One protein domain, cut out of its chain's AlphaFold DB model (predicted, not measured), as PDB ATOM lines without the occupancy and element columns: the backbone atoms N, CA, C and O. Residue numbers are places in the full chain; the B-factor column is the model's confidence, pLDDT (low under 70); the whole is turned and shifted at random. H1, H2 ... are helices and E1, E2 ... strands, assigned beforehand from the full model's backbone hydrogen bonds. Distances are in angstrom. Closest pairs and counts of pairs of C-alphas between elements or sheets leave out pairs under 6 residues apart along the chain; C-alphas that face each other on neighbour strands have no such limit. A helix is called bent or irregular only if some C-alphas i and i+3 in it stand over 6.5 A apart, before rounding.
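AT A GLANCE: This is residues 82 to 222 of the 776 residues of the protein "Autotransporter outer membrane beta-barrel domain-containing protein" of Myxococcaceae bacterium (UniProt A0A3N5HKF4). A body of helices is built round H4, with H1 and H2 packed on one side of it and H5 on the opposite side. H3 folds back against H4, and H6 crosses H3 and sticks out from the body with residues 217 to 222; the short strands E1 and E2 make a small parallel ribbon near the last residues of H4. The printed part has 141 residues, with six named helices and two named strands in the order H1 H2 E1 H3 H4 E2 H5 H6, and is mostly helix. It is compact, with a radius of gyration of the C-alphas of 14.8 A, and spans 44 by 36 by 25 A.

HOW THE PARTS SIT: H1, residues 85 to 93, and H2, residues 95 to 108, touch only at the corner, the closest C-alphas being those of Ala 91 and Tyr 98, 4.3 A apart. E1, residues 118 to 121, is the parallel neighbour of E2, residues 160 to 163, with N 161 and O 118 at 2.8 A and N 120 and O 161 at 2.9 A, within hydrogen-bond range. H3, residues 122 to 130, and H4, residues 142 to 159, are a helical hairpin at a shallow tilt of 34.9 degrees, only just short of steep; their closest C-alphas are those of Leu 128 and Arg 142, 6.1 A apart. E1, H3, H4 and E2 form a strand-helix-strand unit, two parallel strands joined through helices, with a right-handed crossover. H4 is the hub: with residues 144 to 149 alone it touches H1, closest at the C-alphas of Ala 92 and Asp 144, 5.7 A, about perpendicular at 75 degrees. With residues 148 to 156 alone it touches H2, closest at the C-alphas of Ala 102 and Leu 152, 6.4 A. H5, residues 185 to 197, touches H4 at a shallow tilt of 32 degrees, only just short of steep, opposite ways, closest at the C-alphas of Gln 143 and Ala 196, 4.6 A. H6, residues 204 to 222, touches H3 with residues 205 to 213 alone, about perpendicular at 85 degrees, closest at the C-alphas of Ala 130 and Gly 209, 3.8 A. In H1, H2, H3 and H6 every O i to N i+4 pair is within hydrogen-bond range; in H4 12 of 14 are, in H5 7 of 9.

IN THESE COORDINATES: H1 begins at C-alpha 85, (129.901, 66.254, 103.759), and is 12.3 A long; H2 is 20.0 A. H4, 22.7 A long, has a kink of 55 degrees near residue 153 and is irregular, C-alphas 155 and 158 being 9.6 A apart. H5, 17.7 A long, is only just irregular, with C-alphas 187 and 190 6.51 A apart. H6, 26.6 A long, ends at C-alpha 222, (131.921, 68.456, 80.190).

THE WHOLE: The C-alphas of Asp 113 and Lys 221, the two farthest apart, are 45.1 A from each other. The printed part has no cut. The links H3 to H4, 11 residues, and E2 to H5, 21 residues, are long. The mean pLDDT of the printed part is 82.8; residues 112 to 115 and 163 to 183 are under 70.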
ATOM      1  N   LEU A  82     130.938  76.025 109.759       86.88
ATOM      2  CA  LEU A  82     130.536  75.357 108.520       86.88
ATOM      3  C   LEU A  82     130.817  73.851 108.620       86.88
ATOM      4  O   LEU A  82     131.925  73.456 108.984       86.88
ATOM      5  N   ILE A  83     129.834  73.012 108.297       89.62
ATOM      6  CA  ILE A  83     129.953  71.548 108.313       89.62
ATOM      7  C   ILE A  83     129.746  71.011 106.898       89.62
ATOM      8  O   ILE A  83     128.639  71.073 106.367       89.62
ATOM      9  N   ASP A  84     130.793  70.445 106.304       88.69
ATOM     10  CA  ASP A  84     130.731  69.815 104.984       88.69
ATOM     11  C   ASP A  84     130.314  68.326 105.036       88.69
ATOM     12  O   ASP A  84     130.073  67.736 106.098       88.69
ATOM     13  N   THR A  85     130.237  67.684 103.864       87.50
ATOM     14  CA  THR A  85     129.901  66.254 103.759       87.50
ATOM     15  C   THR A  85     130.955  65.328 104.349       87.50
ATOM     16  O   THR A  85     130.613  64.220 104.777       87.50
ATOM     17  N   SER A  86     132.219  65.749 104.411       88.56
ATOM     18  CA  SER A  86     133.308  64.939 104.950       88.56
ATOM     19  C   SER A  86     133.176  64.788 106.468       88.56
ATOM     20  O   SER A  86     133.234  63.667 106.979       88.56
ATOM     21  N   VAL A  87     132.861  65.876 107.178       90.88
ATOM     22  CA  VAL A  87     132.638  65.871 108.630       90.88
ATOM     23  C   VAL A  87     131.449  64.978 108.991       90.88
ATOM     24  O   VAL A  87     131.544  64.158 109.908       90.88
ATOM     25  N   ILE A  88     130.353  65.070 108.232       91.62
ATOM     26  CA  ILE A  88     129.164  64.225 108.429       91.62
ATOM     27  C   ILE A  88     129.480  62.756 108.124       91.62
ATOM     28  O   ILE A  88     129.057  61.873 108.870       91.62
ATOM     29  N   SER A  89     130.280  62.478 107.091       90.12
ATOM     30  CA  SER A  89     130.711  61.111 106.760       90.12
ATOM     31  C   SER A  89     131.565  60.488 107.862       90.12
ATOM     32  O   SER A  89     131.361  59.328 108.225       90.12
ATOM     33  N   VAL A  90     132.489  61.254 108.446       90.25
ATOM     34  CA  VAL A  90     133.310  60.803 109.577       90.25
ATOM     35  C   VAL A  90     132.433  60.554 110.804       90.25
ATOM     36  O   VAL A  90     132.546  59.501 111.431       90.25
ATOM     37  N   ALA A  91     131.506  61.459 111.115       92.00
ATOM     38  CA  ALA A  91     130.562  61.272 112.214       92.00
ATOM     39  C   ALA A  91     129.645  60.050 112.014       92.00
ATOM     40  O   ALA A  91     129.340  59.352 112.979       92.00
ATOM     41  N   ALA A  92     129.265  59.742 110.772       93.38
ATOM     42  CA  ALA A  92     128.451  58.574 110.439       93.38
ATOM     43  C   ALA A  92     129.229  57.252 110.541       93.38
ATOM     44  O   ALA A  92     128.624  56.194 110.703       93.38
ATOM     45  N   SER A  93     130.564  57.288 110.489       90.50
ATOM     46  CA  SER A  93     131.384  56.072 110.540       90.50
ATOM     47  C   SER A  93     131.466  55.428 111.931       90.50
ATOM     48  O   SER A  93     131.706  54.225 112.033       90.50
ATOM     49  N   ALA A  94     131.266  56.200 113.009       91.31
ATOM     50  CA  ALA A  94     131.282  55.681 114.376       91.31
ATOM     51  C   ALA A  94     130.530  56.585 115.363       91.31
ATOM     52  O   ALA A  94     130.723  57.800 115.391       91.31
ATOM     53  N   ARG A  95     129.779  55.974 116.292       91.38
ATOM     54  CA  ARG A  95     129.012  56.694 117.325       91.38
ATOM     55  C   ARG A  95     129.859  57.664 118.161       91.38
ATOM     56  O   ARG A  95     129.433  58.779 118.422       91.38
ATOM     57  N   GLN A  96     131.081  57.271 118.523       90.62
ATOM     58  CA  GLN A  96     131.985  58.116 119.312       90.62
ATOM     59  C   GLN A  96     132.397  59.401 118.575       90.62
ATOM     60  O   GLN A  96     132.659  60.419 119.212       90.62
ATOM     61  N   LEU A  97     132.481  59.361 117.240       87.50
ATOM     62  CA  LEU A  97     132.820  60.525 116.420       87.50
ATOM     63  C   LEU A  97     131.624  61.468 116.304       87.50
ATOM     64  O   LEU A  97     131.799  62.679 116.430       87.50
ATOM     65  N   TYR A  98     130.417  60.910 116.171       95.62
ATOM     66  CA  TYR A  98     129.173  61.659 116.303       95.62
ATOM     67  C   TYR A  98     129.078  62.381 117.659       95.62
ATOM     68  O   TYR A  98     128.918  63.598 117.682       95.62
ATOM     69  N   ASP A  99     129.254  61.669 118.779       92.56
ATOM     70  CA  ASP A  99     129.120  62.263 120.118       92.56
ATOM     71  C   ASP A  99     130.150  63.394 120.328       92.56
ATOM     72  O   ASP A  99     129.853  64.431 120.924       92.56
ATOM     73  N   ARG A 100     131.367  63.238 119.786       89.81
ATOM     74  CA  ARG A 100     132.387  64.299 119.792       89.81
ATOM     75  C   ARG A 100     131.958  65.511 118.975       89.81
ATOM     76  O   ARG A 100     132.105  66.628 119.467       89.81
ATOM     77  N   LEU A 101     131.455  65.303 117.758       92.62
ATOM     78  CA  LEU A 101     130.975  66.384 116.900       92.62
ATOM     79  C   LEU A 101     129.842  67.155 117.588       92.62
ATOM     80  O   LEU A 101     129.933  68.373 117.711       92.62
ATOM     81  N   ALA A 102     128.842  66.451 118.118       93.00
ATOM     82  CA  ALA A 102     127.712  67.052 118.820       93.00
ATOM     83  C   ALA A 102     128.154  67.901 120.024       93.00
ATOM     84  O   ALA A 102     127.749  69.056 120.147       93.00
ATOM     85  N   VAL A 103     129.051  67.385 120.873       91.81
ATOM     86  CA  VAL A 103     129.583  68.133 122.028       91.81
ATOM     87  C   VAL A 103     130.365  69.374 121.598       91.81
ATOM     88  O   VAL A 103     130.286  70.406 122.265       91.81
ATOM     89  N   GLN A 104     131.148  69.291 120.521       89.88
ATOM     90  CA  GLN A 104     131.918  70.437 120.039       89.88
ATOM     91  C   GLN A 104     131.013  71.501 119.431       89.88
ATOM     92  O   GLN A 104     131.142  72.672 119.783       89.88
ATOM     93  N   LEU A 105     130.052  71.102 118.599       90.81
ATOM     94  CA  LEU A 105     129.054  72.019 118.063       90.81
ATOM     95  C   LEU A 105     128.268  72.669 119.198       90.81
ATOM     96  O   LEU A 105     128.263  73.888 119.277       90.81
ATOM     97  N   ALA A 106     127.759  71.894 120.161       89.69
ATOM     98  CA  ALA A 106     127.047  72.420 121.325       89.69
ATOM     99  C   ALA A 106     127.822  73.524 122.055       89.69
ATOM    100  O   ALA A 106     127.205  74.500 122.475       89.69
ATOM    101  N   LYS A 107     129.151  73.376 122.191       85.88
ATOM    102  CA  LYS A 107     130.055  74.362 122.810       85.88
ATOM    103  C   LYS A 107     130.295  75.591 121.939       85.88
ATOM    104  O   LYS A 107     130.355  76.689 122.483       85.88
ATOM    105  N   MET A 108     130.446  75.410 120.630       82.88
ATOM    106  CA  MET A 108     130.674  76.506 119.681       82.88
ATOM    107  C   MET A 108     129.399  77.327 119.433       82.88
ATOM    108  O   MET A 108     129.463  78.526 119.170       82.88
ATOM    109  N   THR A 109     128.231  76.698 119.597       85.38
ATOM    110  CA  THR A 109     126.908  77.272 119.318       85.38
ATOM    111  C   THR A 109     126.155  77.759 120.569       85.38
ATOM    112  O   THR A 109     124.929  77.797 120.589       85.38
ATOM    113  N   VAL A 110     126.846  78.063 121.677       81.00
ATOM    114  CA  VAL A 110     126.193  78.353 122.980       81.00
ATOM    115  C   VAL A 110     125.422  79.684 123.005       81.00
ATOM    116  O   VAL A 110     124.531  79.834 123.841       81.00
ATOM    117  N   ARG A 111     125.732  80.653 122.130       74.94
ATOM    118  CA  ARG A 111     125.153  82.015 122.151       74.94
ATOM    119  C   ARG A 111     124.358  82.360 120.873       74.94
ATOM    120  O   ARG A 111     124.776  83.239 120.123       74.94
ATOM    121  N   PRO A 112     123.192  81.730 120.645       61.19
ATOM    122  CA  PRO A 112     122.451  81.830 119.382       61.19
ATOM    123  C   PRO A 112     121.990  83.250 119.010       61.19
ATOM    124  O   PRO A 112     121.700  83.498 117.844       61.19
ATOM    125  N   ASP A 113     121.957  84.179 119.970       68.56
ATOM    126  CA  ASP A 113     121.459  85.547 119.778       68.56
ATOM    127  C   ASP A 113     122.381  86.437 118.916       68.56
ATOM    128  O   ASP A 113     121.936  87.483 118.446       68.56
ATOM    129  N   TYR A 114     123.654  86.056 118.709       57.22
ATOM    130  CA  TYR A 114     124.628  86.872 117.957       57.22
ATOM    131  C   TYR A 114     125.552  86.077 117.019       57.22
ATOM    132  O   TYR A 114     125.757  86.504 115.889       57.22
ATOM    133  N   PHE A 115     126.121  84.957 117.480       59.28
ATOM    134  CA  PHE A 115     127.035  84.077 116.735       59.28
ATOM    135  C   PHE A 115     127.000  82.692 117.374       59.28
ATOM    136  O   PHE A 115     126.916  82.584 118.597       59.28
ATOM    137  N   GLY A 116     127.130  81.630 116.589       73.06
ATOM    138  CA  GLY A 116     127.066  80.278 117.124       73.06
ATOM    139  C   GLY A 116     125.992  79.438 116.470       73.06
ATOM    140  O   GLY A 116     125.222  78.796 117.178       73.06
ATOM    141  N   ARG A 117     125.917  79.435 115.142       84.38
ATOM    142  CA  ARG A 117     125.146  78.444 114.392       84.38
ATOM    143  C   ARG A 117     126.075  77.489 113.664       84.38
ATOM    144  O   ARG A 117     127.143  77.862 113.195       84.38
ATOM    145  N   ALA A 118     125.657  76.238 113.557       89.50
ATOM    146  CA  ALA A 118     126.282  75.299 112.649       89.50
ATOM    147  C   ALA A 118     125.556  75.359 111.301       89.50
ATOM    148  O   ALA A 118     124.365  75.059 111.200       89.50
ATOM    149  N   HIS A 119     126.274  75.777 110.275       88.31
ATOM    150  CA  HIS A 119     125.808  75.937 108.913       88.31
ATOM    151  C   HIS A 119     126.153  74.699 108.099       88.31
ATOM    152  O   HIS A 119     127.302  74.261 108.069       88.31
ATOM    153  N   ILE A 120     125.163  74.154 107.406       89.94
ATOM    154  CA  ILE A 120     125.351  73.050 106.471       89.94
ATOM    155  C   ILE A 120     125.133  73.608 105.069       89.94
ATOM    156  O   ILE A 120     124.013  74.041 104.774       89.94
ATOM    157  N   PRO A 121     126.177  73.636 104.216       85.44
ATOM    158  CA  PRO A 121     126.055  74.118 102.850       85.44
ATOM    159  C   PRO A 121     124.961  73.375 102.090       85.44
ATOM    160  O   PRO A 121     124.789  72.162 102.236       85.44
ATOM    161  N   TRP A 122     124.261  74.090 101.212       84.00
ATOM    162  CA  TRP A 122     123.239  73.485 100.362       84.00
ATOM    163  C   TRP A 122     123.803  72.356  99.488       84.00
ATOM    164  O   TRP A 122     123.230  71.270  99.415       84.00
ATOM    165  N   THR A 123     124.978  72.575  98.896       80.62
ATOM    166  CA  THR A 123     125.726  71.567  98.128       80.62
ATOM    167  C   THR A 123     126.054  70.340  98.969       80.62
ATOM    168  O   THR A 123     125.920  69.216  98.489       80.62
ATOM    169  N   ALA A 124     126.397  70.533 100.246       88.00
ATOM    170  CA  ALA A 124     126.635  69.424 101.151       88.00
ATOM    171  C   ALA A 124     125.355  68.604 101.354       88.00
ATOM    172  O   ALA A 124     125.378  67.387 101.204       88.00
ATOM    173  N   LEU A 125     124.206  69.244 101.587       90.50
ATOM    174  CA  LEU A 125     122.930  68.531 101.689       90.50
ATOM    175  C   LEU A 125     122.578  67.761 100.401       90.50
ATOM    176  O   LEU A 125     122.143  66.609 100.481       90.50
ATOM    177  N   GLN A 126     122.798  68.358  99.226       87.50
ATOM    178  CA  GLN A 126     122.595  67.702  97.929       87.50
ATOM    179  C   GLN A 126     123.491  66.469  97.764       87.50
ATOM    180  O   GLN A 126     123.032  65.424  97.304       87.50
ATOM    181  N   GLU A 127     124.752  66.559  98.183       87.00
ATOM    182  CA  GLU A 127     125.693  65.442  98.173       87.00
ATOM    183  C   GLU A 127     125.274  64.311  99.116       87.00
ATOM    184  O   GLU A 127     125.296  63.143  98.715       87.00
ATOM    185  N   LEU A 128     124.840  64.635 100.340       92.94
ATOM    186  CA  LEU A 128     124.310  63.640 101.279       92.94
ATOM    187  C   LEU A 128     123.062  62.962 100.692       92.94
ATOM    188  O   LEU A 128     122.920  61.744 100.776       92.94
ATOM    189  N   ALA A 129     122.180  63.729 100.044       91.50
ATOM    190  CA  ALA A 129     120.976  63.217  99.394       91.50
ATOM    191  C   ALA A 129     121.265  62.367  98.141       91.50
ATOM    192  O   ALA A 129     120.500  61.447  97.832       91.50
ATOM    193  N   ALA A 130     122.363  62.656  97.437       91.12
ATOM    194  CA  ALA A 130     122.843  61.928  96.263       91.12
ATOM    195  C   ALA A 130     123.628  60.650  96.610       91.12
ATOM    196  O   ALA A 130     123.896  59.832  95.726       91.12
ATOM    197  N   ALA A 131     124.001  60.451  97.879       92.50
ATOM    198  CA  ALA A 131     124.693  59.247  98.316       92.50
ATOM    199  C   ALA A 131     123.861  57.975  98.021       92.50
ATOM    200  O   ALA A 131     122.621  58.004  98.032       92.50
ATOM    201  N   PRO A 132     124.510  56.826  97.748       91.31
ATOM    202  CA  PRO A 132     123.794  55.571  97.554       91.31
ATOM    203  C   PRO A 132     123.015  55.206  98.823       91.31
ATOM    204  O   PRO A 132     123.447  55.512  99.932       91.31
ATOM    205  N   LEU A 133     121.861  54.546  98.663       90.25
ATOM    206  CA  LEU A 133     121.009  54.147  99.792       90.25
ATOM    207  C   LEU A 133     121.809  53.391 100.858       90.25
ATOM    208  O   LEU A 133     121.781  53.763 102.026       90.25
ATOM    209  N   VAL A 134     122.551  52.382 100.405       90.38
ATOM    210  CA  VAL A 134     123.503  51.608 101.197       90.38
ATOM    211  C   VAL A 134     124.894  51.949 100.681       90.38
ATOM    212  O   VAL A 134     125.158  51.838  99.480       90.38
ATOM    213  N   GLY A 135     125.766  52.415 101.572       89.00
ATOM    214  CA  GLY A 135     127.153  52.706 101.234       89.00
ATOM    215  C   GLY A 135     127.931  51.422 100.917       89.00
ATOM    216  O   GLY A 135     127.532  50.331 101.332       89.00
ATOM    217  N   PRO A 136     129.039  51.503 100.161       90.06
ATOM    218  CA  PRO A 136     129.942  50.366 100.021       90.06
ATOM    219  C   PRO A 136     130.542  49.986 101.391       90.06
ATOM    220  O   PRO A 136     130.575  50.828 102.289       90.06
ATOM    221  N   PRO A 137     131.051  48.752 101.570       89.12
ATOM    222  CA  PRO A 137     131.655  48.322 102.831       89.12
ATOM    223  C   PRO A 137     132.666  49.342 103.369       89.12
ATOM    224  O   PRO A 137     133.581  49.755 102.657       89.12
ATOM    225  N   GLY A 138     132.476  49.765 104.621       85.44
ATOM    226  CA  GLY A 138     133.328  50.762 105.273       85.44
ATOM    227  C   GLY A 138     133.028  52.223 104.917       85.44
ATOM    228  O   GLY A 138     133.758  53.101 105.370       85.44
ATOM    229  N   ARG A 139     131.976  52.519 104.139       88.75
ATOM    230  CA  ARG A 139     131.497  53.891 103.916       88.75
ATOM    231  C   ARG A 139     130.020  54.023 104.298       88.75
ATOM    232  O   ARG A 139     129.234  53.155 103.921       88.75
ATOM    233  N   PRO A 140     129.634  55.102 104.999       92.25
ATOM    234  CA  PRO A 140     128.243  55.338 105.366       92.25
ATOM    235  C   PRO A 140     127.367  55.505 104.118       92.25
ATOM    236  O   PRO A 140     127.765  56.135 103.133       92.25
ATOM    237  N   GLY A 141     126.177  54.907 104.152       92.44
ATOM    238  CA  GLY A 141     125.141  55.131 103.152       92.44
ATOM    239  C   GLY A 141     124.393  56.433 103.404       92.44
ATOM    240  O   GLY A 141     124.551  57.094 104.429       92.44
ATOM    241  N   ARG A 142     123.510  56.793 102.478       94.06
ATOM    242  CA  ARG A 142     122.649  57.972 102.605       94.06
ATOM    243  C   ARG A 142     121.820  57.981 103.889       94.06
ATOM    244  O   ARG A 142     121.640  59.043 104.472       94.06
ATOM    245  N   GLN A 143     121.323  56.823 104.326       93.19
ATOM    246  CA  GLN A 143     120.559  56.717 105.573       93.19
ATOM    247  C   GLN A 143     121.406  57.104 106.788       93.19
ATOM    248  O   GLN A 143     120.951  57.884 107.620       93.19
ATOM    249  N   ASP A 144     122.651  56.628 106.850       92.81
ATOM    250  CA  ASP A 144     123.577  56.928 107.946       92.81
ATOM    251  C   ASP A 144     123.935  58.420 107.964       92.81
ATOM    252  O   ASP A 144     123.878  59.080 109.002       92.81
ATOM    253  N   LEU A 145     124.240  58.967 106.786       94.44
ATOM    254  CA  LEU A 145     124.602  60.369 106.583       94.44
ATOM    255  C   LEU A 145     123.469  61.329 106.976       94.44
ATOM    256  O   LEU A 145     123.673  62.257 107.760       94.44
ATOM    257  N   LEU A 146     122.258  61.095 106.463       93.81
ATOM    258  CA  LEU A 146     121.089  61.914 106.795       93.81
ATOM    259  C   LEU A 146     120.613  61.672 108.233       93.81
ATOM    260  O   LEU A 146     120.072  62.582 108.858       93.81
ATOM    261  N   GLY A 147     120.861  60.482 108.787       94.00
ATOM    262  CA  GLY A 147     120.618  60.164 110.190       94.00
ATOM    263  C   GLY A 147     121.492  60.987 111.139       94.00
ATOM    264  O   GLY A 147     120.981  61.519 112.123       94.00
ATOM    265  N   VAL A 148     122.782  61.160 110.830       94.94
ATOM    266  CA  VAL A 148     123.672  62.064 111.583       94.94
ATOM    267  C   VAL A 148     123.142  63.490 111.555       94.94
ATOM    268  O   VAL A 148     123.022  64.110 112.610       94.94
ATOM    269  N   LEU A 149     122.780  63.986 110.373       94.75
ATOM    270  CA  LEU A 149     122.220  65.324 110.213       94.75
ATOM    271  C   LEU A 149     120.946  65.519 111.053       94.75
ATOM    272  O   LEU A 149     120.833  66.486 111.804       94.75
ATOM    273  N   LEU A 150     120.011  64.570 110.974       94.25
ATOM    274  CA  LEU A 150     118.770  64.604 111.745       94.25
ATOM    275  C   LEU A 150     119.030  64.577 113.258       94.25
ATOM    276  O   LEU A 150     118.361  65.285 114.008       94.25
ATOM    277  N   ASN A 151     119.990  63.774 113.719       95.06
ATOM    278  CA  ASN A 151     120.319  63.695 115.140       95.06
ATOM    279  C   ASN A 151     120.991  64.984 115.639       95.06
ATOM    280  O   ASN A 151     120.599  65.484 116.690       95.06
ATOM    281  N   LEU A 152     121.906  65.576 114.859       93.88
ATOM    282  CA  LEU A 152     122.492  66.882 115.180       93.88
ATOM    283  C   LEU A 152     121.413  67.964 115.290       93.88
ATOM    284  O   LEU A 152     121.427  68.738 116.243       93.88
ATOM    285  N   TYR A 153     120.454  67.993 114.359       92.44
ATOM    286  CA  TYR A 153     119.326  68.925 114.423       92.44
ATOM    287  C   TYR A 153     118.445  68.688 115.656       92.44
ATOM    288  O   TYR A 153     118.078  69.638 116.334       92.44
ATOM    289  N   ARG A 154     118.154  67.436 116.020       93.12
ATOM    290  CA  ARG A 154     117.381  67.133 117.240       93.12
ATOM    291  C   ARG A 154     118.096  67.534 118.525       93.12
ATOM    292  O   ARG A 154     117.436  67.932 119.480       93.12
ATOM    293  N   GLU A 155     119.417  67.396 118.567       93.62
ATOM    294  CA  GLU A 155     120.216  67.735 119.748       93.62
ATOM    295  C   GLU A 155     120.461  69.240 119.886       93.62
ATOM    296  O   GLU A 155     120.515  69.754 121.004       93.62
ATOM    297  N   LEU A 156     120.614  69.950 118.768       91.31
ATOM    298  CA  LEU A 156     121.037  71.353 118.750       91.31
ATOM    299  C   LEU A 156     119.922  72.322 118.328       91.31
ATOM    300  O   LEU A 156     120.074  73.528 118.513       91.31
ATOM    301  N   GLY A 157     118.797  71.817 117.830       90.44
ATOM    302  CA  GLY A 157     117.613  72.583 117.455       90.44
ATOM    303  C   GLY A 157     117.886  73.610 116.359       90.44
ATOM    304  O   GLY A 157     118.547  73.338 115.355       90.44
ATOM    305  N   ASP A 158     117.409  74.827 116.598       86.44
ATOM    306  CA  ASP A 158     117.566  76.004 115.739       86.44
ATOM    307  C   ASP A 158     119.021  76.489 115.589       86.44
ATOM    308  O   ASP A 158     119.303  77.383 114.785       86.44
ATOM    309  N   ARG A 159     119.964  75.885 116.324       87.25
ATOM    310  CA  ARG A 159     121.403  76.142 116.179       87.25
ATOM    311  C   ARG A 159     122.002  75.474 114.950       87.25
ATOM    312  O   ARG A 159     123.060  75.914 114.511       87.25
ATOM    313  N   ILE A 160     121.375  74.438 114.390       88.75
ATOM    314  CA  ILE A 160     121.744  73.951 113.057       88.75
ATOM    315  C   ILE A 160     120.934  74.738 112.039       88.75
ATOM    316  O   ILE A 160     119.726  74.896 112.176       88.75
ATOM    317  N   SER A 161     121.571  75.187 110.969       85.69
ATOM    318  CA  SER A 161     120.895  75.828 109.848       85.69
ATOM    319  C   SER A 161     121.384  75.239 108.531       85.69
ATOM    320  O   SER A 161     122.584  75.115 108.296       85.69
ATOM    321  N   VAL A 162     120.444  74.865 107.664       82.81
ATOM    322  CA  VAL A 162     120.738  74.600 106.254       82.81
ATOM    323  C   VAL A 162     120.581  75.929 105.538       82.81
ATOM    324  O   VAL A 162     119.469  76.395 105.301       82.81
ATOM    325  N   THR A 163     121.694  76.612 105.305       68.88
ATOM    326  CA  THR A 163     121.664  77.997 104.827       68.88
ATOM    327  C   THR A 163     121.858  78.100 103.326       68.88
ATOM    328  O   THR A 163     122.602  77.319 102.739       68.88
ATOM    329  N   ALA A 164     121.272  79.153 102.746       56.84
ATOM    330  CA  ALA A 164     121.752  79.745 101.500       56.84
ATOM    331  C   ALA A 164     122.812  80.854 101.723       56.84
ATOM    332  O   ALA A 164     123.468  81.226 100.760       56.84
ATOM    333  N   ASP A 165     123.055  81.363 102.947       45.84
ATOM    334  CA  ASP A 165     124.026  82.458 103.144       45.84
ATOM    335  C   ASP A 165     124.591  82.581 104.595       45.84
ATOM    336  O   ASP A 165     123.821  82.519 105.553       45.84
ATOM    337  N   LEU A 166     125.912  82.809 104.749       42.31
ATOM    338  CA  LEU A 166     126.435  83.772 105.762       42.31
ATOM    339  C   LEU A 166     127.409  84.844 105.161       42.31
ATOM    340  O   LEU A 166     127.640  85.921 105.696       42.31
ATOM    341  N   ARG A 167     127.924  84.633 103.966       34.50
ATOM    342  CA  ARG A 167     127.780  85.551 102.816       34.50
ATOM    343  C   ARG A 167     127.020  84.672 101.800       34.50
ATOM    344  O   ARG A 167     126.770  83.510 102.105       34.50
ATOM    345  N   ASN A 168     126.611  85.066 100.610       50.69
ATOM    346  CA  ASN A 168     126.216  84.045  99.625       50.69
ATOM    347  C   ASN A 168     127.554  83.378  99.194       50.69
ATOM    348  O   ASN A 168     128.149  83.776  98.194       50.69
ATOM    349  N   MET A 169     128.135  82.550 100.091       48.28
ATOM    350  CA  MET A 169     129.385  82.874 100.833       48.28
ATOM    351  C   MET A 169     130.614  82.264 100.184       48.28
ATOM    352  O   MET A 169     130.757  81.062 100.207       48.28
ATOM    353  N   ILE A 170     131.624  82.917  99.640       42.00
ATOM    354  CA  ILE A 170     131.988  84.305  99.382       42.00
ATOM    355  C   ILE A 170     131.888  84.609  97.875       42.00
ATOM    356  O   ILE A 170     132.093  85.747  97.469       42.00
ATOM    357  N   ALA A 171     131.544  83.624  97.050       45.06
ATOM    358  CA  ALA A 171     131.260  83.760  95.629       45.06
ATOM    359  C   ALA A 171     130.787  82.392  95.116       45.06
ATOM    360  O   ALA A 171     131.534  81.434  95.238       45.06
ATOM    361  N   ARG A 172     129.560  82.290  94.593       51.56
ATOM    362  CA  ARG A 172     129.045  81.205  93.727       51.56
ATOM    363  C   ARG A 172     129.870  79.898  93.666       51.56
ATOM    364  O   ARG A 172     130.571  79.641  92.695       51.56
ATOM    365  N   GLU A 173     129.766  79.040  94.674       47.34
ATOM    366  CA  GLU A 173     130.763  77.976  94.849       47.34
ATOM    367  C   GLU A 173     130.851  76.973  93.678       47.34
ATOM    368  O   GLU A 173     131.932  76.441  93.486       47.34
ATOM    369  N   TRP A 174     129.809  76.802  92.840       53.03
ATOM    370  CA  TRP A 174     129.882  76.183  91.491       53.03
ATOM    371  C   TRP A 174     128.748  76.702  90.552       53.03
ATOM    372  O   TRP A 174     127.996  75.928  89.960       53.03
ATOM    373  N   ASP A 175     128.588  78.030  90.503       52.16
ATOM    374  CA  ASP A 175     127.734  78.904  89.657       52.16
ATOM    375  C   ASP A 175     126.207  78.722  89.477       52.16
ATOM    376  O   ASP A 175     125.605  79.701  89.067       52.16
ATOM    377  N   GLU A 176     125.558  77.609  89.841       58.41
ATOM    378  CA  GLU A 176     124.123  77.497  90.246       58.41
ATOM    379  C   GLU A 176     123.696  76.015  90.167       58.41
ATOM    380  O   GLU A 176     123.202  75.548  89.131       58.41
ATOM    381  N   PRO A 177     123.917  75.210  91.226       58.56
ATOM    382  CA  PRO A 177     123.373  73.864  91.261       58.56
ATOM    383  C   PRO A 177     121.835  73.930  91.257       58.56
ATOM    384  O   PRO A 177     121.251  74.864  91.815       58.56
ATOM    385  N   PRO A 178     121.161  72.940  90.657       55.38
ATOM    386  CA  PRO A 178     119.712  72.958  90.557       55.38
ATOM    387  C   PRO A 178     119.023  73.060  91.928       55.38
ATOM    388  O   PRO A 178     119.440  72.417  92.893       55.38
ATOM    389  N   GLY A 179     117.959  73.864  92.010       58.84
ATOM    390  CA  GLY A 179     117.106  73.938  93.200       58.84
ATOM    391  C   GLY A 179     117.734  74.633  94.413       58.84
ATOM    392  O   GLY A 179     117.452  74.235  95.538       58.84
ATOM    393  N   SER A 180     118.562  75.666  94.217       59.47
ATOM    394  CA  SER A 180     119.268  76.431  95.266       59.47
ATOM    395  C   SER A 180     118.380  77.278  96.204       59.47
ATOM    396  O   SER A 180     118.834  78.277  96.762       59.47
ATOM    397  N   ALA A 181     117.108  76.919  96.379       61.19
ATOM    398  CA  ALA A 181     116.223  77.587  97.324       61.19
ATOM    399  C   ALA A 181     116.580  77.184  98.764       61.19
ATOM    400  O   ALA A 181     116.821  76.014  99.049       61.19
ATOM    401  N   SER A 182     116.594  78.145  99.688       63.38
ATOM    402  CA  SER A 182     116.736  77.861 101.118       63.38
ATOM    403  C   SER A 182     115.482  77.161 101.645       63.38
ATOM    404  O   SER A 182     114.386  77.709 101.521       63.38
ATOM    405  N   TYR A 183     115.642  75.995 102.274       68.88
ATOM    406  CA  TYR A 183     114.551  75.285 102.947       68.88
ATOM    407  C   TYR A 183     114.570  75.581 104.445       68.88
ATOM    408  O   TYR A 183     115.611  75.487 105.093       68.88
ATOM    409  N   GLY A 184     113.403  75.903 105.005       79.25
ATOM    410  CA  GLY A 184     113.224  75.925 106.454       79.25
ATOM    411  C   GLY A 184     113.254  74.506 107.028       79.25
ATOM    412  O   GLY A 184     112.842  73.548 106.369       79.25
ATOM    413  N   TRP A 185     113.703  74.357 108.275       83.44
ATOM    414  CA  TRP A 185     113.744  73.053 108.947       83.44
ATOM    415  C   TRP A 185     112.376  72.384 109.083       83.44
ATOM    416  O   TRP A 185     112.296  71.164 108.989       83.44
ATOM    417  N   GLU A 186     111.304  73.167 109.210       85.19
ATOM    418  CA  GLU A 186     109.921  72.671 109.229       85.19
ATOM    419  C   GLU A 186     109.571  71.875 107.961       85.19
ATOM    420  O   GLU A 186     108.817  70.905 108.011       85.19
ATOM    421  N   GLU A 187     110.157  72.249 106.821       86.94
ATOM    422  CA  GLU A 187     109.983  71.541 105.554       86.94
ATOM    423  C   GLU A 187     110.992  70.395 105.388       86.94
ATOM    424  O   GLU A 187     110.685  69.381 104.752       86.94
ATOM    425  N   LEU A 188     112.199  70.544 105.939       87.50
ATOM    426  CA  LEU A 188     113.296  69.596 105.753       87.50
ATOM    427  C   LEU A 188     113.216  68.388 106.699       87.50
ATOM    428  O   LEU A 188     113.519  67.270 106.283       87.50
ATOM    429  N   GLU A 189     112.788  68.575 107.949       90.44
ATOM    430  CA  GLU A 189     112.753  67.513 108.959       90.44
ATOM    431  C   GLU A 189     111.874  66.314 108.546       90.44
ATOM    432  O   GLU A 189     112.376  65.185 108.607       90.44
ATOM    433  N   PRO A 190     110.627  66.488 108.054       92.06
ATOM    434  CA  PRO A 190     109.816  65.359 107.594       92.06
ATOM    435  C   PRO A 190     110.477  64.588 106.445       92.06
ATOM    436  O   PRO A 190     110.380  63.363 106.374       92.06
ATOM    437  N   GLN A 191     111.195  65.291 105.563       91.56
ATOM    438  CA  GLN A 191     111.893  64.686 104.429       91.56
ATOM    439  C   GLN A 191     113.130  63.905 104.871       91.56
ATOM    440  O   GLN A 191     113.352  62.790 104.401       91.56
ATOM    441  N   LEU A 192     113.912  64.460 105.801       89.38
ATOM    442  CA  LEU A 192     115.053  63.773 106.405       89.38
ATOM    443  C   LEU A 192     114.609  62.522 107.155       89.38
ATOM    444  O   LEU A 192     115.252  61.485 107.030       89.38
ATOM    445  N   LEU A 193     113.501  62.596 107.894       90.94
ATOM    446  CA  LEU A 193     112.948  61.461 108.624       90.94
ATOM    447  C   LEU A 193     112.558  60.317 107.678       90.94
ATOM    448  O   LEU A 193     112.886  59.161 107.947       90.94
ATOM    449  N   GLU A 194     111.898  60.639 106.568       90.12
ATOM    450  CA  GLU A 194     111.489  59.658 105.561       90.12
ATOM    451  C   GLU A 194     112.702  59.065 104.817       90.12
ATOM    452  O   GLU A 194     112.794  57.852 104.619       90.12
ATOM    453  N   CYS A 195     113.696  59.895 104.477       86.62
ATOM    454  CA  CYS A 195     114.954  59.440 103.884       86.62
ATOM    455  C   CYS A 195     115.828  58.618 104.845       86.62
ATOM    456  O   CYS A 195     116.556  57.744 104.386       86.62
ATOM    457  N   ALA A 196     115.781  58.885 106.152       84.69
ATOM    458  CA  ALA A 196     116.527  58.131 107.156       84.69
ATOM    459  C   ALA A 196     115.868  56.777 107.472       84.69
ATOM    460  O   ALA A 196     116.563  55.817 107.795       84.69
ATOM    461  N   ARG A 197     114.533  56.678 107.369       87.44
ATOM    462  CA  ARG A 197     113.766  55.439 107.618       87.44
ATOM    463  C   ARG A 197     113.675  54.507 106.411       87.44
ATOM    464  O   ARG A 197     113.431  53.316 106.584       87.44
ATOM    465  N   GLY A 198     113.838  55.036 105.203       87.75
ATOM    466  CA  GLY A 198     113.635  54.300 103.960       87.75
ATOM    467  C   GLY A 198     114.501  54.837 102.830       87.75
ATOM    468  O   GLY A 198     115.605  55.322 103.053       87.75
ATOM    469  N   ASP A 199     114.032  54.734 101.591       84.50
ATOM    470  CA  ASP A 199     114.756  55.273 100.435       84.50
ATOM    471  C   ASP A 199     114.371  56.716 100.078       84.50
ATOM    472  O   ASP A 199     114.989  57.320  99.187       84.50
ATOM    473  N   GLY A 200     113.404  57.275 100.811       87.31
ATOM    474  CA  GLY A 200     112.883  58.618 100.618       87.31
ATOM    475  C   GLY A 200     112.095  58.794  99.325       87.31
ATOM    476  O   GLY A 200     112.022  59.920  98.829       87.31
ATOM    477  N   ARG A 201     111.548  57.730  98.718       90.06
ATOM    478  CA  ARG A 201     110.693  57.869  97.527       90.06
ATOM    479  C   ARG A 201     109.562  58.868  97.776       90.06
ATOM    480  O   ARG A 201     108.873  58.804  98.785       90.06
ATOM    481  N   GLY A 202     109.379  59.792  96.834       88.50
ATOM    482  CA  GLY A 202     108.361  60.844  96.919       88.50
ATOM    483  C   GLY A 202     108.756  62.070  97.752       88.50
ATOM    484  O   GLY A 202     108.003  63.039  97.774       88.50
ATOM    485  N   THR A 203     109.929  62.079  98.394       92.06
ATOM    486  CA  THR A 203     110.445  63.271  99.094       92.06
ATOM    487  C   THR A 203     111.135  64.237  98.123       92.06
ATOM    488  O   THR A 203     111.735  63.805  97.133       92.06
ATOM    489  N   LYS A 204     111.118  65.548  98.417       89.75
ATOM    490  CA  LYS A 204     111.874  66.529  97.614       89.75
ATOM    491  C   LYS A 204     113.382  66.314  97.766       89.75
ATOM    492  O   LYS A 204     114.106  66.454  96.791       89.75
ATOM    493  N   LEU A 205     113.845  65.879  98.940       88.50
ATOM    494  CA  LEU A 205     115.248  65.554  99.199       88.50
ATOM    495  C   LEU A 205     115.761  64.413  98.302       88.50
ATOM    496  O   LEU A 205     116.878  64.483  97.794       88.50
ATOM    497  N   ARG A 206     114.943  63.384  98.034       90.94
ATOM    498  CA  ARG A 206     115.292  62.341  97.056       90.94
ATOM    499  C   ARG A 206     115.405  62.902  95.640       90.94
ATOM    500  O   ARG A 206     116.392  62.602  94.973       90.94
ATOM    501  N   ALA A 207     114.422  63.691  95.207       90.19
ATOM    502  CA  ALA A 207     114.434  64.317  93.884       90.19
ATOM    503  C   ALA A 207     115.669  65.220  93.708       90.19
ATOM    504  O   ALA A 207     116.355  65.135  92.694       90.19
ATOM    505  N   LEU A 208     116.016  65.982  94.747       87.31
ATOM    506  CA  LEU A 208     117.204  66.828  94.806       87.31
ATOM    507  C   LEU A 208     118.503  66.020  94.638       87.31
ATOM    508  O   LEU A 208     119.373  66.396  93.857       87.31
ATOM    509  N   GLY A 209     118.636  64.891  95.339       89.19
ATOM    510  CA  GLY A 209     119.800  64.011  95.200       89.19
ATOM    511  C   GLY A 209     119.928  63.395  93.800       89.19
ATOM    512  O   GLY A 209     121.036  63.250  93.279       89.19
ATOM    513  N   GLU A 210     118.806  63.051  93.163       91.75
ATOM    514  CA  GLU A 210     118.776  62.537  91.785       91.75
ATOM    515  C   GLU A 210     119.169  63.615  90.768       91.75
ATOM    516  O   GLU A 210     120.003  63.364  89.895       91.75
ATOM    517  N   GLU A 211     118.639  64.827  90.928       88.62
ATOM    518  CA  GLU A 211     118.963  65.984  90.097       88.62
ATOM    519  C   GLU A 211     120.443  66.368  90.222       88.62
ATOM    520  O   GLU A 211     121.141  66.523  89.217       88.62
ATOM    521  N   PHE A 212     120.968  66.403  91.449       87.25
ATOM    522  CA  PHE A 212     122.384  66.655  91.707       87.25
ATOM    523  C   PHE A 212     123.284  65.555  91.128       87.25
ATOM    524  O   PHE A 212     124.335  65.837  90.550       87.25
ATOM    525  N   THR A 213     122.865  64.288  91.211       89.06
ATOM    526  CA  THR A 213     123.589  63.168  90.586       89.06
ATOM    527  C   THR A 213     123.654  63.326  89.065       89.06
ATOM    528  O   THR A 213     124.713  63.112  88.465       89.06
ATOM    529  N   ALA A 214     122.543  63.722  88.435       90.31
ATOM    530  CA  ALA A 214     122.481  63.984  87.001       90.31
ATOM    531  C   ALA A 214     123.375  65.170  86.605       90.31
ATOM    532  O   ALA A 214     124.189  65.040  85.686       90.31
ATOM    533  N   TRP A 215     123.303  66.278  87.347       87.38
ATOM    534  CA  TRP A 215     124.169  67.442  87.159       87.38
ATOM    535  C   TRP A 215     125.651  67.070  87.285       87.38
ATOM    536  O   TRP A 215     126.444  67.379  86.399       87.38
ATOM    537  N   ARG A 216     126.035  66.308  88.318       83.06
ATOM    538  CA  ARG A 216     127.424  65.869  88.529       83.06
ATOM    539  C   ARG A 216     127.929  65.000  87.380       83.06
ATOM    540  O   ARG A 216     129.098  65.094  86.999       83.06
ATOM    541  N   LYS A 217     127.069  64.146  86.817       87.44
ATOM    542  CA  LYS A 217     127.399  63.336  85.637       87.44
ATOM    543  C   LYS A 217     127.653  64.218  84.412       87.44
ATOM    544  O   LYS A 217     128.626  63.977  83.702       87.44
ATOM    545  N   GLU A 218     126.831  65.241  84.204       85.56
ATOM    546  CA  GLU A 218     127.000  66.210  83.118       85.56
ATOM    547  C   GLU A 218     128.273  67.051  83.291       85.56
ATOM    548  O   GLU A 218     129.052  67.165  82.350       85.56
ATOM    549  N   GLN A 219     128.572  67.551  84.495       79.00
ATOM    550  CA  GLN A 219     129.812  68.300  84.744       79.00
ATOM    551  C   GLN A 219     131.065  67.447  84.539       79.00
ATOM    552  O   GLN A 219     132.035  67.893  83.924       79.00
ATOM    553  N   ARG A 220     131.043  66.184  84.988       77.12
ATOM    554  CA  ARG A 220     132.131  65.231  84.715       77.12
ATOM    555  C   ARG A 220     132.303  64.993  83.224       77.12
ATOM    556  O   ARG A 220     133.435  64.935  82.758       77.12
ATOM    557  N   LYS A 221     131.198  64.877  82.482       85.62
ATOM    558  CA  LYS A 221     131.234  64.735  81.030       85.62
ATOM    559  C   LYS A 221     131.825  65.981  80.368       85.62
ATOM    560  O   LYS A 221     132.773  65.833  79.618       85.62
ATOM    561  N   ARG A 222     131.360  67.190  80.704       76.50
ATOM    562  CA  ARG A 222     131.921  68.456  80.190       76.50
ATOM    563  C   ARG A 222     133.410  68.591  80.480       76.50
ATOM    564  O   ARG A 222     134.168  69.003  79.612       76.50
TER     565      ARG A 222